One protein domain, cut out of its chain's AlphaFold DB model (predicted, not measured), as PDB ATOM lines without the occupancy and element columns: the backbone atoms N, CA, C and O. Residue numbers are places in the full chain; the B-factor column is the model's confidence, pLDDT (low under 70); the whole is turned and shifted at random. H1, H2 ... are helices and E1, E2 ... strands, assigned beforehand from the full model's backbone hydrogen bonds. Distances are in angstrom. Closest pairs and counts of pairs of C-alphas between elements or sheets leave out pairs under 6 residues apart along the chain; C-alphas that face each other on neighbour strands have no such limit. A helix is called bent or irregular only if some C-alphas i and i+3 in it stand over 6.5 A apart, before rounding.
ATOM      1  N   ARG A   7     175.611 103.462 126.314       93.06
ATOM      2  CA  ARG A   7     176.060 104.662 127.026       93.06
ATOM      3  C   ARG A   7     176.276 104.402 128.517       93.06
ATOM      4  O   ARG A   7     177.270 104.856 129.066       93.06
ATOM      5  N   GLY A   8     175.360 103.682 129.165       93.06
ATOM      6  CA  GLY A   8     175.461 103.355 130.587       93.06
ATOM      7  C   GLY A   8     176.658 102.464 130.906       93.06
ATOM      8  O   GLY A   8     177.391 102.750 131.849       93.06
ATOM      9  N   ARG A   9     176.923 101.460 130.061       94.25
ATOM     10  CA  ARG A   9     178.122 100.616 130.181       94.25
ATOM     11  C   ARG A   9     179.419 101.409 130.046       94.25
ATOM     12  O   ARG A   9     180.294 101.253 130.887       94.25
ATOM     13  N   ALA A  10     179.510 102.309 129.066       94.81
ATOM     14  CA  ALA A  10     180.698 103.147 128.886       94.81
ATOM     15  C   ALA A  10     180.990 104.036 130.111       94.81
ATOM     16  O   ALA A  10     182.145 104.216 130.489       94.81
ATOM     17  N   VAL A  11     179.950 104.569 130.766       93.62
ATOM     18  CA  VAL A  11     180.105 105.337 132.014       93.62
ATOM     19  C   VAL A  11     180.655 104.456 133.136       93.62
ATOM     20  O   VAL A  11     181.574 104.876 133.840       93.62
ATOM     21  N   TYR A  12     180.136 103.236 133.288       95.00
ATOM     22  CA  TYR A  12     180.635 102.292 134.290       95.00
ATOM     23  C   TYR A  12     182.100 101.916 134.040       95.00
ATOM     24  O   TYR A  12     182.908 101.971 134.960       95.00
ATOM     25  N   GLU A  13     182.473 101.615 132.796       96.06
ATOM     26  CA  GLU A  13     183.858 101.298 132.417       96.06
ATOM     27  C   GLU A  13     184.835 102.437 132.754       96.06
ATOM     28  O   GLU A  13     185.965 102.178 133.163       96.06
ATOM     29  N   GLN A  14     184.403 103.695 132.619       95.19
ATOM     30  CA  GLN A  14     185.235 104.871 132.901       95.19
ATOM     31  C   GLN A  14     185.304 105.241 134.387       95.19
ATOM     32  O   GLN A  14     186.332 105.730 134.849       95.19
ATOM     33  N   THR A  15     184.209 105.069 135.127       94.94
ATOM     34  CA  THR A  15     184.053 105.635 136.482       94.94
ATOM     35  C   THR A  15     183.982 104.585 137.591       94.94
ATOM     36  O   THR A  15     184.086 104.931 138.765       94.94
ATOM     37  N   GLY A  16     183.778 103.312 137.244       95.62
ATOM     38  CA  GLY A  16     183.521 102.220 138.184       95.62
ATOM     39  C   GLY A  16     182.149 102.275 138.866       95.62
ATOM     40  O   GLY A  16     181.903 101.480 139.768       95.62
ATOM     41  N   LYS A  17     181.270 103.207 138.471       94.56
ATOM     42  CA  LYS A  17     179.918 103.373 139.021       94.56
ATOM     43  C   LYS A  17     178.884 103.468 137.916       94.56
ATOM     44  O   LYS A  17     179.101 104.130 136.898       94.56
ATOM     45  N   TRP A  18     177.727 102.859 138.125       94.44
ATOM     46  CA  TRP A  18     176.617 102.960 137.188       94.44
ATOM     47  C   TRP A  18     176.053 104.387 137.150       94.44
ATOM     48  O   TRP A  18     176.104 105.099 138.157       94.44
ATOM     49  N   PRO A  19     175.494 104.833 136.009       93.31
ATOM     50  CA  PRO A  19     174.789 106.109 135.943       93.31
ATOM     51  C   PRO A  19     173.716 106.273 137.027       93.31
ATOM     52  O   PRO A  19     173.566 107.369 137.557       93.31
ATOM     53  N   SER A  20     172.989 105.203 137.358       92.38
ATOM     54  CA  SER A  20     172.004 105.195 138.447       92.38
ATOM     55  C   SER A  20     172.631 105.472 139.816       92.38
ATOM     56  O   SER A  20     172.168 106.352 140.530       92.38
ATOM     57  N   GLU A  21     173.733 104.801 140.152       94.12
ATOM     58  CA  GLU A  21     174.461 104.994 141.416       94.12
ATOM     59  C   GLU A  21     175.033 106.409 141.554       94.12
ATOM     60  O   GLU A  21     175.111 106.958 142.650       94.12
ATOM     61  N   GLN A  22     175.441 107.014 140.441       93.38
ATOM     62  CA  GLN A  22     175.921 108.396 140.419       93.38
ATOM     63  C   GLN A  22     174.792 109.422 140.561       93.38
ATOM     64  O   GLN A  22     175.056 110.567 140.921       93.38
ATOM     65  N   ALA A  23     173.551 109.030 140.271       93.69
ATOM     66  CA  ALA A  23     172.394 109.909 140.332       93.69
ATOM     67  C   ALA A  23     171.726 109.946 141.713       93.69
ATOM     68  O   ALA A  23     170.803 110.743 141.886       93.69
ATOM     69  N   VAL A  24     172.179 109.133 142.674       95.12
ATOM     70  CA  VAL A  24     171.590 109.045 144.019       95.12
ATOM     71  C   VAL A  24     171.485 110.430 144.671       95.12
ATOM     72  O   VAL A  24     172.460 111.181 144.726       95.12
ATOM     73  N   GLY A  25     170.294 110.773 145.161       94.00
ATOM     74  CA  GLY A  25     169.978 112.056 145.795       94.00
ATOM     75  C   GLY A  25     169.818 113.237 144.830       94.00
ATOM     76  O   GLY A  25     169.709 114.378 145.276       94.00
ATOM     77  N   THR A  26     169.821 112.995 143.517       95.62
ATOM     78  CA  THR A  26     169.601 114.029 142.494       95.62
ATOM     79  C   THR A  26     168.216 113.910 141.863       95.62
ATOM     80  O   THR A  26     167.518 112.912 142.012       95.62
ATOM     81  N   ALA A  27     167.835 114.895 141.048       92.88
ATOM     82  CA  ALA A  27     166.611 114.816 140.258       92.88
ATOM     83  C   ALA A  27     166.604 113.579 139.334       92.88
ATOM     84  O   ALA A  27     165.564 112.997 139.057       92.88
ATOM     85  N   LYS A  28     167.764 113.113 138.864       91.88
ATOM     86  CA  LYS A  28     167.841 111.933 137.989       91.88
ATOM     87  C   LYS A  28     167.932 110.609 138.749       91.88
ATOM     88  O   LYS A  28     168.104 109.580 138.096       91.88
ATOM     89  N   ASP A  29     167.818 110.634 140.076       94.75
ATOM     90  CA  ASP A  29     167.773 109.429 140.895       94.75
ATOM     91  C   ASP A  29     166.566 108.559 140.487       94.75
ATOM     92  O   ASP A  29     165.433 109.059 140.478       94.75
ATOM     93  N   PRO A  30     166.762 107.280 140.117       92.62
ATOM     94  CA  PRO A  30     165.646 106.371 139.870       92.62
ATOM     95  C   PRO A  30     164.716 106.196 141.082       92.62
ATOM     96  O   PRO A  30     163.529 105.921 140.878       92.62
ATOM     97  N   ASP A  31     165.196 106.408 142.310       95.00
ATOM     98  CA  ASP A  31     164.385 106.281 143.526       95.00
ATOM     99  C   ASP A  31     163.276 107.338 143.611       95.00
ATOM    100  O   ASP A  31     162.271 107.120 144.289       95.00
ATOM    101  N   ASN A  32     163.360 108.426 142.834       95.75
ATOM    102  CA  ASN A  32     162.285 109.418 142.730       95.75
ATOM    103  C   ASN A  32     160.966 108.822 142.198       95.75
ATOM    104  O   ASN A  32     159.906 109.413 142.391       95.75
ATOM    105  N   VAL A  33     160.986 107.641 141.566       96.19
ATOM    106  CA  VAL A  33     159.772 106.924 141.135       96.19
ATOM    107  C   VAL A  33     159.049 106.258 142.316       96.19
ATOM    108  O   VAL A  33     157.823 106.125 142.301       96.19
ATOM    109  N   ALA A  34     159.789 105.835 143.346       96.75
ATOM    110  CA  ALA A  34     159.279 104.974 144.409       96.75
ATOM    111  C   ALA A  34     158.114 105.582 145.218       96.75
ATOM    112  O   ALA A  34     157.140 104.858 145.431       96.75
ATOM    113  N   PRO A  35     158.119 106.870 145.627       97.44
ATOM    114  CA  PRO A  35     157.031 107.435 146.430       97.44
ATOM    115  C   PRO A  35     155.658 107.343 145.757       97.44
ATOM    116  O   PRO A  35     154.681 106.949 146.396       97.44
ATOM    117  N   LEU A  36     155.584 107.641 144.453       97.88
ATOM    118  CA  LEU A  36     154.343 107.525 143.687       97.88
ATOM    119  C   LEU A  36     153.869 106.069 143.619       97.88
ATOM    120  O   LEU A  36     152.688 105.800 143.825       97.88
ATOM    121  N   VAL A  37     154.778 105.126 143.359       98.06
ATOM    122  CA  VAL A  37     154.448 103.694 143.290       98.06
ATOM    123  C   VAL A  37     153.940 103.180 144.636       98.06
ATOM    124  O   VAL A  37     152.933 102.480 144.674       98.06
ATOM    125  N   VAL A  38     154.592 103.556 145.739       98.44
ATOM    126  CA  VAL A  38     154.180 103.171 147.096       98.44
ATOM    127  C   VAL A  38     152.793 103.720 147.423       98.44
ATOM    128  O   VAL A  38     151.955 102.978 147.931       98.44
ATOM    129  N   TYR A  39     152.514 104.985 147.087       98.31
ATOM    130  CA  TYR A  39     151.180 105.561 147.252       98.31
ATOM    131  C   TYR A  39     150.126 104.799 146.437       98.31
ATOM    132  O   TYR A  39     149.113 104.380 146.995       98.31
ATOM    133  N   LEU A  40     150.379 104.566 145.145       98.25
ATOM    134  CA  LEU A  40     149.451 103.865 144.249       98.25
ATOM    135  C   LEU A  40     149.213 102.400 144.646       98.25
ATOM    136  O   LEU A  40     148.162 101.852 144.331       98.25
ATOM    137  N   ALA A  41     150.164 101.771 145.338       98.25
ATOM    138  CA  ALA A  41     150.037 100.412 145.862       98.25
ATOM    139  C   ALA A  41     149.326 100.335 147.228       98.25
ATOM    140  O   ALA A  41     149.107  99.236 147.734       98.25
ATOM    141  N   SER A  42     148.997 101.473 147.845       98.62
ATOM    142  CA  SER A  42     148.362 101.535 149.166       98.62
ATOM    143  C   SER A  42     146.832 101.588 149.092       98.62
ATOM    144  O   SER A  42     146.259 102.013 148.088       98.62
ATOM    145  N   ASP A  43     146.162 101.269 150.205       98.56
ATOM    146  CA  ASP A  43     144.699 101.383 150.338       98.56
ATOM    147  C   ASP A  43     144.183 102.809 150.081       98.56
ATOM    148  O   ASP A  43     143.062 102.997 149.606       98.56
ATOM    149  N   ALA A  44     145.004 103.836 150.339       98.56
ATOM    150  CA  ALA A  44     144.636 105.229 150.092       98.56
ATOM    151  C   ALA A  44     144.364 105.507 148.602       98.56
ATOM    152  O   ALA A  44     143.546 106.368 148.269       98.56
ATOM    153  N   ALA A  45     144.996 104.748 147.705       98.38
ATOM    154  CA  ALA A  45     144.827 104.864 146.263       98.38
ATOM    155  C   ALA A  45     143.802 103.872 145.685       98.38
ATOM    156  O   ALA A  45     143.702 103.759 144.467       98.38
ATOM    157  N   ALA A  46     142.986 103.197 146.508       98.25
ATOM    158  CA  ALA A  46     142.025 102.184 146.041       98.25
ATOM    159  C   ALA A  46     141.005 102.693 144.999       98.25
ATOM    160  O   ALA A  46     140.425 101.911 144.249       98.25
ATOM    161  N   HIS A  47     140.782 104.006 144.940       98.00
ATOM    162  CA  HIS A  47     139.898 104.661 143.976       98.00
ATOM    163  C   HIS A  47     140.588 105.009 142.641       98.00
ATOM    164  O   HIS A  47     139.922 105.446 141.702       98.00
ATOM    165  N   VAL A  48     141.908 104.837 142.535       97.62
ATOM    166  CA  VAL A  48     142.698 105.176 141.346       97.62
ATOM    167  C   VAL A  48     142.785 103.959 140.428       97.62
ATOM    168  O   VAL A  48     143.401 102.951 140.761       97.62
ATOM    169  N   SER A  49     142.198 104.051 139.234       95.56
ATOM    170  CA  SER A  49     142.273 102.988 138.225       95.56
ATOM    171  C   SER A  49     142.248 103.546 136.804       95.56
ATOM    172  O   SER A  49     141.686 104.613 136.548       95.56
ATOM    173  N   GLY A  50     142.889 102.830 135.875       93.94
ATOM    174  CA  GLY A  50     142.924 103.196 134.458       93.94
ATOM    175  C   GLY A  50     143.602 104.538 134.175       93.94
ATOM    176  O   GLY A  50     143.248 105.195 133.207       93.94
ATOM    177  N   GLN A  51     144.546 104.977 135.009       95.44
ATOM    178  CA  GLN A  51     145.282 106.230 134.808       95.44
ATOM    179  C   GLN A  51     146.721 105.958 134.372       95.44
ATOM    180  O   GLN A  51     147.283 104.905 134.672       95.44
ATOM    181  N   VAL A  52     147.321 106.918 133.666       94.31
ATOM    182  CA  VAL A  52     148.734 106.873 133.280       94.31
ATOM    183  C   VAL A  52     149.458 108.013 133.977       94.31
ATOM    184  O   VAL A  52     149.150 109.180 133.745       94.31
ATOM    185  N   PHE A  53     150.438 107.667 134.806       94.81
ATOM    186  CA  PHE A  53     151.312 108.626 135.464       94.81
ATOM    187  C   PHE A  53     152.705 108.575 134.849       94.81
ATOM    188  O   PHE A  53     153.238 107.505 134.553       94.81
ATOM    189  N   HIS A  54     153.302 109.742 134.683       93.56
ATOM    190  CA  HIS A  54     154.681 109.922 134.284       93.56
ATOM    191  C   HIS A  54     155.477 110.461 135.472       93.56
ATOM    192  O   HIS A  54     155.043 111.395 136.142       93.56
ATOM    193  N   SER A  55     156.642 109.867 135.715       93.31
ATOM    194  CA  SER A  55     157.598 110.314 136.724       93.31
ATOM    195  C   SER A  55     158.827 110.849 136.015       93.31
ATOM    196  O   SER A  55     159.444 110.137 135.218       93.31
ATOM    197  N   PHE A  56     159.202 112.084 136.315       91.56
ATOM    198  CA  PHE A  56     160.431 112.669 135.810       91.56
ATOM    199  C   PHE A  56     160.951 113.705 136.783       91.56
ATOM    200  O   PHE A  56     160.219 114.596 137.205       91.56
ATOM    201  N   GLU A  57     162.236 113.588 137.100       92.69
ATOM    202  CA  GLU A  57     162.847 114.419 138.126       92.69
ATOM    203  C   GLU A  57     162.104 114.299 139.461       92.69
ATOM    204  O   GLU A  57     161.694 113.202 139.838       92.69
ATOM    205  N   TYR A  58     161.907 115.412 140.158       94.31
ATOM    206  CA  TYR A  58     161.110 115.479 141.380       94.31
ATOM    207  C   TYR A  58     159.614 115.708 141.103       94.31
ATOM    208  O   TYR A  58     158.883 116.170 141.977       94.31
ATOM    209  N   GLY A  59     159.159 115.448 139.875       93.75
ATOM    210  CA  GLY A  59     157.804 115.724 139.419       93.75
ATOM    211  C   GLY A  59     157.043 114.474 138.985       93.75
ATOM    212  O   GLY A  59     157.596 113.532 138.410       93.75
ATOM    213  N   TYR A  60     155.729 114.521 139.200       95.06
ATOM    214  CA  TYR A  60     154.779 113.537 138.699       95.06
ATOM    215  C   TYR A  60     153.720 114.233 137.844       95.06
ATOM    216  O   TYR A  60     153.217 115.298 138.201       95.06
ATOM    217  N   THR A  61     153.367 113.638 136.710       93.75
ATOM    218  CA  THR A  61     152.386 114.186 135.766       93.75
ATOM    219  C   THR A  61     151.368 113.113 135.420       93.75
ATOM    220  O   THR A  61     151.747 111.997 135.070       93.75
ATOM    221  N   ILE A  62     150.077 113.432 135.486       93.19
ATOM    222  CA  ILE A  62     149.028 112.562 134.949       93.19
ATOM    223  C   ILE A  62     148.844 112.847 133.456       93.19
ATOM    224  O   ILE A  62     148.855 114.002 133.033       93.19
ATOM    225  N   LEU A  63     148.714 111.795 132.650       90.25
ATOM    226  CA  LEU A  63     148.520 111.899 131.207       90.25
ATOM    227  C   LEU A  63     147.070 111.563 130.837       90.25
ATOM    228  O   LEU A  63     146.500 110.626 131.405       90.25
ATOM    229  N   PRO A  64     146.476 112.264 129.853       88.50
ATOM    230  CA  PRO A  64     145.158 111.905 129.353       88.50
ATOM    231  C   PRO A  64     145.191 110.510 128.722       88.50
ATOM    232  O   PRO A  64     146.127 110.148 128.005       88.50
ATOM    233  N   GLN A  65     144.138 109.726 128.953       87.56
ATOM    234  CA  GLN A  65     143.985 108.437 128.289       87.56
ATOM    235  C   GLN A  65     143.765 108.618 126.779       87.56
ATOM    236  O   GLN A  65     143.018 109.515 126.373       87.56
ATOM    237  N   PRO A  66     144.351 107.754 125.929       85.81
ATOM    238  CA  PRO A  66     144.047 107.765 124.509       85.81
ATOM    239  C   PRO A  66     142.574 107.404 124.305       85.81
ATOM    240  O   PRO A  66     142.090 106.380 124.787       85.81
ATOM    241  N   ARG A  67     141.853 108.246 123.567       88.44
ATOM    242  CA  ARG A  67     140.448 108.020 123.208       88.44
ATOM    243  C   ARG A  67     140.340 107.965 121.689       88.44
ATOM    244  O   ARG A  67     140.967 108.798 121.030       88.44
ATOM    245  N   PRO A  68     139.557 107.042 121.105       90.50
ATOM    246  CA  PRO A  68     139.307 107.056 119.673       90.50
ATOM    247  C   PRO A  68     138.711 108.404 119.266       90.50
ATOM    248  O   PRO A  68     137.639 108.779 119.736       90.50
ATOM    249  N   LEU A  69     139.416 109.141 118.409       90.00
ATOM    250  CA  LEU A  69     138.917 110.414 117.893       90.00
ATOM    251  C   LEU A  69     138.208 110.221 116.554       90.00
ATOM    252  O   LEU A  69     137.146 110.799 116.339       90.00
ATOM    253  N   ARG A  70     138.795 109.423 115.650       92.88
ATOM    254  CA  ARG A  70     138.268 109.125 114.307       92.88
ATOM    255  C   ARG A  70     138.769 107.776 113.804       92.88
ATOM    256  O   ARG A  70     139.801 107.289 114.257       92.88
ATOM    257  N   ARG A  71     138.056 107.211 112.830       95.12
ATOM    258  CA  ARG A  71     138.391 105.953 112.156       95.12
ATOM    259  C   ARG A  71     138.170 106.094 110.651       95.12
ATOM    260  O   ARG A  71     137.155 106.646 110.240       95.12
ATOM    261  N   LEU A  72     139.109 105.579 109.860       95.94
ATOM    262  CA  LEU A  72     138.960 105.327 108.425       95.94
ATOM    263  C   LEU A  72     138.951 103.805 108.236       95.94
ATOM    264  O   LEU A  72     139.832 103.126 108.761       95.94
ATOM    265  N   GLU A  73     137.941 103.264 107.561       96.81
ATOM    266  CA  GLU A  73     137.727 101.818 107.432       96.81
ATOM    267  C   GLU A  73     137.374 101.442 105.989       96.81
ATOM    268  O   GLU A  73     136.706 102.201 105.290       96.81
ATOM    269  N   ALA A  74     137.816 100.254 105.571       96.81
ATOM    270  CA  ALA A  74     137.492  99.631 104.295       96.81
ATOM    271  C   ALA A  74     137.285  98.119 104.492       96.81
ATOM    272  O   ALA A  74     137.808  97.527 105.435       96.81
ATOM    273  N   ASN A  75     136.558  97.478 103.577       98.00
ATOM    274  CA  ASN A  75     136.358  96.021 103.542       98.00
ATOM    275  C   ASN A  75     137.485  95.266 102.802       98.00
ATOM    276  O   ASN A  75     137.342  94.091 102.472       98.00
ATOM    277  N   HIS A  76     138.589  95.951 102.512       98.31
ATOM    278  CA  HIS A  76     139.762  95.449 101.809       98.31
ATOM    279  C   HIS A  76     141.018  96.153 102.342       98.31
ATOM    280  O   HIS A  76     140.941  97.093 103.137       98.31
ATOM    281  N   ARG A  77     142.197  95.699 101.907       98.12
ATOM    282  CA  ARG A  77     143.464  96.353 102.245       98.12
ATOM    283  C   ARG A  77     143.614  97.634 101.425       98.12
ATOM    284  O   ARG A  77     143.869  97.537 100.230       98.12
ATOM    285  N   MET A  78     143.517  98.787 102.085       97.88
ATOM    286  CA  MET A  78     143.788 100.074 101.440       97.88
ATOM    287  C   MET A  78     145.250 100.174 100.974       97.88
ATOM    288  O   MET A  78     146.165  99.747 101.692       97.88
ATOM    289  N   THR A  79     145.477 100.764  99.802       98.44
ATOM    290  CA  THR A  79     146.811 101.141  99.318       98.44
ATOM    291  C   THR A  79     147.280 102.461  99.950       98.44
ATOM    292  O   THR A  79     146.467 103.227 100.480       98.44
ATOM    293  N   PRO A  80     148.590 102.773  99.910       98.38
ATOM    294  CA  PRO A  80     149.089 104.079 100.343       98.38
ATOM    295  C   PRO A  80     148.414 105.258  99.625       98.38
ATOM    296  O   PRO A  80     148.149 106.282 100.252       98.38
ATOM    297  N   GLU A  81     148.087 105.110  98.339       98.56
ATOM    298  CA  GLU A  81     147.425 106.137  97.526       98.56
ATOM    299  C   GLU A  81     145.982 106.382  97.984       98.56
ATOM    300  O   GLU A  81     145.550 107.532  98.060       98.56
ATOM    301  N   GLU A  82     145.242 105.328  98.344       98.12
ATOM    302  CA  GLU A  82     143.889 105.449  98.901       98.12
ATOM    303  C   GLU A  82     143.907 106.169 100.253       98.12
ATOM    304  O   GLU A  82     143.107 107.080 100.484       98.12
ATOM    305  N   ILE A  83     144.865 105.832 101.122       98.00
ATOM    306  CA  ILE A  83     145.057 106.534 102.397       98.00
ATOM    307  C   ILE A  83     145.368 108.008 102.135       98.00
ATOM    308  O   ILE A  83     144.687 108.873 102.681       98.00
ATOM    309  N   ALA A  84     146.352 108.309 101.283       98.12
ATOM    310  CA  ALA A  84     146.759 109.680 100.979       98.12
ATOM    311  C   ALA A  84     145.608 110.515 100.399       98.12
ATOM    312  O   ALA A  84     145.449 111.680 100.762       98.12
ATOM    313  N   LYS A  85     144.767 109.908  99.554       97.69
ATOM    314  CA  LYS A  85     143.578 110.545  98.981       97.69
ATOM    315  C   LYS A  85     142.546 110.917 100.046       97.69
ATOM    316  O   LYS A  85     142.003 112.017 100.005       97.69
ATOM    317  N   HIS A  86     142.258 110.018 100.986       97.44
ATOM    318  CA  HIS A  86     141.194 110.219 101.976       97.44
ATOM    319  C   HIS A  86     141.662 110.916 103.260       97.44
ATOM    320  O   HIS A  86     140.835 111.471 103.990       97.44
ATOM    321  N   PHE A  87     142.963 110.913 103.558       97.25
ATOM    322  CA  PHE A  87     143.515 111.432 104.810       97.25
ATOM    323  C   PHE A  87     143.148 112.902 105.088       97.25
ATOM    324  O   PHE A  87     142.648 113.152 106.190       97.25
ATOM    325  N   PRO A  88     143.307 113.867 104.153       96.25
ATOM    326  CA  PRO A  88     143.053 115.284 104.439       96.25
ATOM    327  C   PRO A  88     141.617 115.571 104.901       96.25
ATOM    328  O   PRO A  88     141.397 116.412 105.773       96.25
ATOM    329  N   GLU A  89     140.638 114.832 104.373       94.50
ATOM    330  CA  GLU A  89     139.211 115.008 104.674       94.50
ATOM    331  C   GLU A  89     138.713 114.142 105.845       94.50
ATOM    332  O   GLU A  89     137.591 114.329 106.324       94.50
ATOM    333  N   THR A  90     139.533 113.215 106.351       95.25
ATOM    334  CA  THR A  90     139.146 112.263 107.406       95.25
ATOM    335  C   THR A  90     140.023 112.425 108.653       95.25
ATOM    336  O   THR A  90     139.725 113.230 109.546       95.25
ATOM    337  N   LEU A  91     141.117 111.671 108.733       95.31
ATOM    338  CA  LEU A  91     142.024 111.624 109.876       95.31
ATOM    339  C   LEU A  91     142.817 112.930 110.028       95.31
ATOM    340  O   LEU A  91     143.027 113.378 111.150       95.31
ATOM    341  N   GLY A  92     143.163 113.588 108.921       93.75
ATOM    342  CA  GLY A  92     143.984 114.801 108.887       93.75
ATOM    343  C   GLY A  92     143.285 116.089 109.325       93.75
ATOM    344  O   GLY A  92     143.939 117.114 109.506       93.75
ATOM    345  N   ARG A  93     141.960 116.087 109.522       91.31
ATOM    346  CA  ARG A  93     141.245 117.322 109.887       91.31
ATOM    347  C   ARG A  93     141.597 117.763 111.307       91.31
ATOM    348  O   ARG A  93     141.457 116.981 112.242       91.31
ATOM    349  N   LYS A  94     141.926 119.039 111.520       85.62
ATOM    350  CA  LYS A  94     142.162 119.589 112.872       85.62
ATOM    351  C   LYS A  94     143.163 118.752 113.691       85.62
ATOM    352  O   LYS A  94     142.919 118.492 114.866       85.62
ATOM    353  N   LEU A  95     144.237 118.273 113.062       87.75
ATOM    354  CA  LEU A  95     145.372 117.766 113.823       87.75
ATOM    355  C   LEU A  95     145.961 118.959 114.576       87.75
ATOM    356  O   LEU A  95     146.413 119.920 113.958       87.75
ATOM    357  N   VAL A  96     145.854 118.927 115.899       82.12
ATOM    358  CA  VAL A  96     146.453 119.921 116.784       82.12
ATOM    359  C   VAL A  96     147.726 119.290 117.312       82.12
ATOM    360  O   VAL A  96     147.681 118.169 117.825       82.12
ATOM    361  N   GLU A  97     148.858 119.973 117.153       74.56
ATOM    362  CA  GLU A  97     150.075 119.536 117.825       74.56
ATOM    363  C   GLU A  97     149.818 119.552 119.334       74.56
ATOM    364  O   GLU A  97     149.314 120.552 119.857       74.56
ATOM    365  N   PRO A  98     150.091 118.448 120.044       69.44
ATOM    366  CA  PRO A  98     149.892 118.431 121.479       69.44
ATOM    367  C   PRO A  98     150.755 119.532 122.113       69.44
ATOM    368  O   PRO A  98     151.875 119.760 121.646       69.44
ATOM    369  N   PRO A  99     150.271 120.214 123.169       69.31
ATOM    370  CA  PRO A  99     151.063 121.219 123.865       69.31
ATOM    371  C   PRO A  99     152.419 120.614 124.245       69.31
ATOM    372  O   PRO A  99     152.479 119.566 124.892       69.31
ATOM    373  N   GLY A 100     153.498 121.245 123.772       63.81
ATOM    374  CA  GLY A 100     154.867 120.717 123.742       63.81
ATOM    375  C   GLY A 100     155.540 120.602 125.108       63.81
ATOM    376  O   GLY A 100     156.602 121.170 125.322       63.81
ATOM    377  N   THR A 101     154.942 119.861 126.038       74.25
ATOM    378  CA  THR A 101     155.492 119.630 127.383       74.25
ATOM    379  C   THR A 101     156.415 118.409 127.448       74.25
ATOM    380  O   THR A 101     156.859 118.034 128.528       74.25
ATOM    381  N   LEU A 102     156.679 117.748 126.309       80.94
ATOM    382  CA  LEU A 102     157.540 116.560 126.190       80.94
ATOM    383  C   LEU A 102     157.270 115.496 127.271       80.94
ATOM    384  O   LEU A 102     158.203 114.971 127.876       80.94
ATOM    385  N   PHE A 103     155.992 115.177 127.511       78.69
ATOM    386  CA  PHE A 103     155.550 114.334 128.630       78.69
ATOM    387  C   PHE A 103     155.958 114.916 129.988       78.69
ATOM    388  O   PHE A 103     156.580 114.249 130.795       78.69
ATOM    389  N   GLY A 104     155.667 116.182 130.255       79.88
ATOM    390  CA  GLY A 104     155.996 116.813 131.532       79.88
ATOM    391  C   GLY A 104     157.455 117.261 131.717       79.88
ATOM    392  O   GLY A 104     157.752 117.930 132.700       79.88
ATOM    393  N   LYS A 105     158.369 116.928 130.793       85.75
ATOM    394  CA  LYS A 105     159.813 117.213 130.921       85.75
ATOM    395  C   LYS A 105     160.197 118.682 130.795       85.75
ATOM    396  O   LYS A 105     161.292 119.022 131.213       85.75
ATOM    397  N   THR A 106     159.343 119.492 130.180       88.06
ATOM    398  CA  THR A 106     159.543 120.941 129.999       88.06
ATOM    399  C   THR A 106     158.480 121.747 130.741       88.06
ATOM    400  O   THR A 106     158.219 122.905 130.426       88.06
ATOM    401  N   LEU A 107     157.791 121.137 131.716       87.88
ATOM    402  CA  LEU A 107     156.776 121.851 132.495       87.88
ATOM    403  C   LEU A 107     157.387 122.977 133.333       87.88
ATOM    404  O   LEU A 107     156.737 123.994 133.555       87.88
ATOM    405  N   ASP A 108     158.632 122.827 133.767       86.25
ATOM    406  CA  ASP A 108     159.389 123.849 134.485       86.25
ATOM    407  C   ASP A 108     159.626 125.125 133.659       86.25
ATOM    408  O   ASP A 108     159.763 126.195 134.250       86.25
ATOM    409  N   GLU A 109     159.591 125.031 132.327       88.81
ATOM    410  CA  GLU A 109     159.687 126.169 131.403       88.81
ATOM    411  C   GLU A 109     158.379 126.977 131.309       88.81
ATOM    412  O   GLU A 109     158.362 128.077 130.748       88.81
ATOM    413  N   ARG A 110     157.260 126.460 131.839       87.69
ATOM    414  CA  ARG A 110     155.969 127.160 131.796       87.69
ATOM    415  C   ARG A 110     155.975 128.426 132.662       87.69
ATOM    416  O   ARG A 110     156.658 128.466 133.688       87.69
ATOM    417  N   PRO A 111     155.177 129.454 132.303       91.19
ATOM    418  CA  PRO A 111     155.131 130.707 133.049       91.19
ATOM    419  C   PRO A 111     154.870 130.483 134.549       91.19
ATOM    420  O   PRO A 111     153.908 129.796 134.898       91.19
ATOM    421  N   PRO A 112     155.650 131.102 135.459       90.94
ATOM    422  CA  PRO A 112     155.486 130.909 136.901       90.94
ATOM    423  C   PRO A 112     154.082 131.229 137.432       90.94
ATOM    424  O   PRO A 112     153.651 130.623 138.403       90.94
ATOM    425  N   ALA A 113     153.359 132.149 136.785       92.12
ATOM    426  CA  ALA A 113     151.997 132.528 137.167       92.12
ATOM    427  C   ALA A 113     150.952 131.419 136.941       92.12
ATOM    428  O   ALA A 113     149.869 131.484 137.514       92.12
ATOM    429  N   GLU A 114     151.256 130.413 136.116       91.31
ATOM    430  CA  GLU A 114     150.384 129.249 135.920       91.31
ATOM    431  C   GLU A 114     150.553 128.195 137.026       91.31
ATOM    432  O   GLU A 114     149.771 127.251 137.110       91.31
ATOM    433  N   TRP A 115     151.579 128.332 137.870       94.38
ATOM    434  CA  TRP A 115     151.847 127.417 138.969       94.38
ATOM    435  C   TRP A 115     151.212 127.915 140.264       94.38
ATOM    436  O   TRP A 115     151.374 129.069 140.659       94.38
ATOM    437  N   ARG A 116     150.553 127.007 140.980       96.50
ATOM    438  CA  ARG A 116     150.093 127.222 142.352       96.50
ATOM    439  C   ARG A 116     151.112 126.643 143.329       96.50
ATOM    440  O   ARG A 116     151.412 125.451 143.272       96.50
ATOM    441  N   ASP A 117     151.611 127.477 144.236       96.38
ATOM    442  CA  ASP A 117     152.468 127.051 145.346       96.38
ATOM    443  C   ASP A 117     151.629 126.334 146.415       96.38
ATOM    444  O   ASP A 117     150.579 126.828 146.832       96.38
ATOM    445  N   LEU A 118     152.075 125.147 146.824       96.88
ATOM    446  CA  LEU A 118     151.468 124.335 147.881       96.88
ATOM    447  C   LEU A 118     152.278 124.394 149.189       96.88
ATOM    448  O   LEU A 118     151.880 123.788 150.183       96.88
ATOM    449  N   GLY A 119     153.394 125.130 149.210       96.69
ATOM    450  CA  GLY A 119     154.326 125.211 150.328       96.69
ATOM    451  C   GLY A 119     155.358 124.078 150.332       96.69
ATOM    452  O   GLY A 119     155.241 123.077 149.627       96.69
ATOM    453  N   GLY A 120     156.423 124.247 151.123       95.50
ATOM    454  CA  GLY A 120     157.466 123.222 151.278       95.50
ATOM    455  C   GLY A 120     158.259 122.913 150.001       95.50
ATOM    456  O   GLY A 120     158.820 121.828 149.886       95.50
ATOM    457  N   GLY A 121     158.290 123.839 149.036       94.25
ATOM    458  CA  GLY A 121     158.924 123.630 147.728       94.25
ATOM    459  C   GLY A 121     158.075 122.823 146.739       94.25
ATOM    460  O   GLY A 121     158.562 122.485 145.662       94.25
ATOM    461  N   ILE A 122     156.817 122.524 147.079       95.62
ATOM    462  CA  ILE A 122     155.885 121.794 146.220       95.62
ATOM    463  C   ILE A 122     155.003 122.799 145.485       95.62
ATOM    464  O   ILE A 122     154.389 123.674 146.087       95.62
ATOM    465  N   ARG A 123     154.893 122.636 144.169       95.62
ATOM    466  CA  ARG A 123     154.006 123.426 143.313       95.62
ATOM    467  C   ARG A 123     153.206 122.515 142.398       95.62
ATOM    468  O   ARG A 123     153.638 121.410 142.081       95.62
ATOM    469  N   THR A 124     152.053 122.989 141.956       95.00
ATOM    470  CA  THR A 124     151.178 122.269 141.032       95.00
ATOM    471  C   THR A 124     150.780 123.156 139.863       95.00
ATOM    472  O   THR A 124     150.638 124.368 140.012       95.00
ATOM    473  N   TRP A 125     150.641 122.536 138.702       92.62
ATOM    474  CA  TRP A 125     150.150 123.145 137.480       92.62
ATOM    475  C   TRP A 125     149.021 122.267 136.958       92.62
ATOM    476  O   TRP A 125     149.113 121.039 137.003       92.62
ATOM    477  N   GLU A 126     147.971 122.905 136.462       89.75
ATOM    478  CA  GLU A 126     146.806 122.243 135.892       89.75
ATOM    479  C   GLU A 126     146.634 122.763 134.459       89.75
ATOM    480  O   GLU A 126     146.728 123.968 134.212       89.75
TER     481      GLU A 126
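Overview. This is residues 7 to 126 of the 129 residues of an uncharacterized protein of Candidatus Rokubacteria bacterium 13_1_40CM_4_69_5 (UniProt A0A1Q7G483). The model is a small core of two strand hairpins with two arms leading away from it in different directions, roughly as an L. H3 packs on the first hairpin, E1 with E2, mostly at E1, and the second hairpin, E3 with E4, comes near it at E2 and E4; one arm holds H1 and H2, the other is a long run of loops going out to H4 and back. You have 120 printed residues with four named helices and four named strands, in the order H1 H2 H3 E1 E2 H4 E3 E4, and each sheet is one antiparallel pair. The class is mixed, helices and strands, though under half of the residues are in named elements. The whole is extended, with a radius of gyration of the C-alphas of 21.3 A and spans of 55 by 42 by 35 A.

Along the chain. Find C-alpha 7 at (176.060, 104.662, 127.026); from there H1 runs to residue 15, 12.4 A. H2 follows at residues 19 to 22. At C-alpha 30, (165.646, 106.371, 139.870), H3 begins and runs to residue 40, 17.0 A; it is irregular, but only just, with C-alphas 32 and 35 6.7 A apart. Next come E1, residues 52 to 56, 13.3 A, and E2, residues 59 to 63, 13.0 A. Look far out for H4, residues 80 to 86, 10.1 A. E3 is residues 115 to 119, 11.8 A, and E4, residues 122 to 125, ends at C-alpha 125, (150.150, 123.145, 137.480).

Arrangement. H1 and H2 only just touch, with 3 pairs of C-alphas within 8 A, the closest those of Gly 8 and Pro 19, 6.1 A apart. H2 and H3 are close but not clearly touching, at Ser 20 and Pro 30, 6.6 A between C-alphas. The closest C-alphas of H3 and E1 are those of Val 33 and Ser 55, 6.0 A apart. E1 and E2 form an antiparallel hairpin at 153 degrees; look at N 54 and O 61, 2.8 A, within hydrogen-bond range. E3 and E4 form another at 156 degrees, with N 116 and O 124 at 2.8 A. E2 and E4 are near each other, with 6 pairs of C-alphas within 10 A. H4 is apart from H3, E1 and E4, among others. In H1 and H4 every O i to N i+4 pair is within hydrogen-bond range, in H3 4 of 7; H2 is too short for such a pair.

Size, cuts and confidence. The C-alphas of His 76 and Gly 120, the two farthest apart, are 59.4 A from each other. The links H3 to E1, E2 to H4 and H4 to E3 are long. Residues 41 to 47, 73 to 82, of which 80 to 82 belong to H4, and 94 to 100 stand free. The printed part has no cut; its mean pLDDT is 92.9, and residues 98 to 100 are under 70.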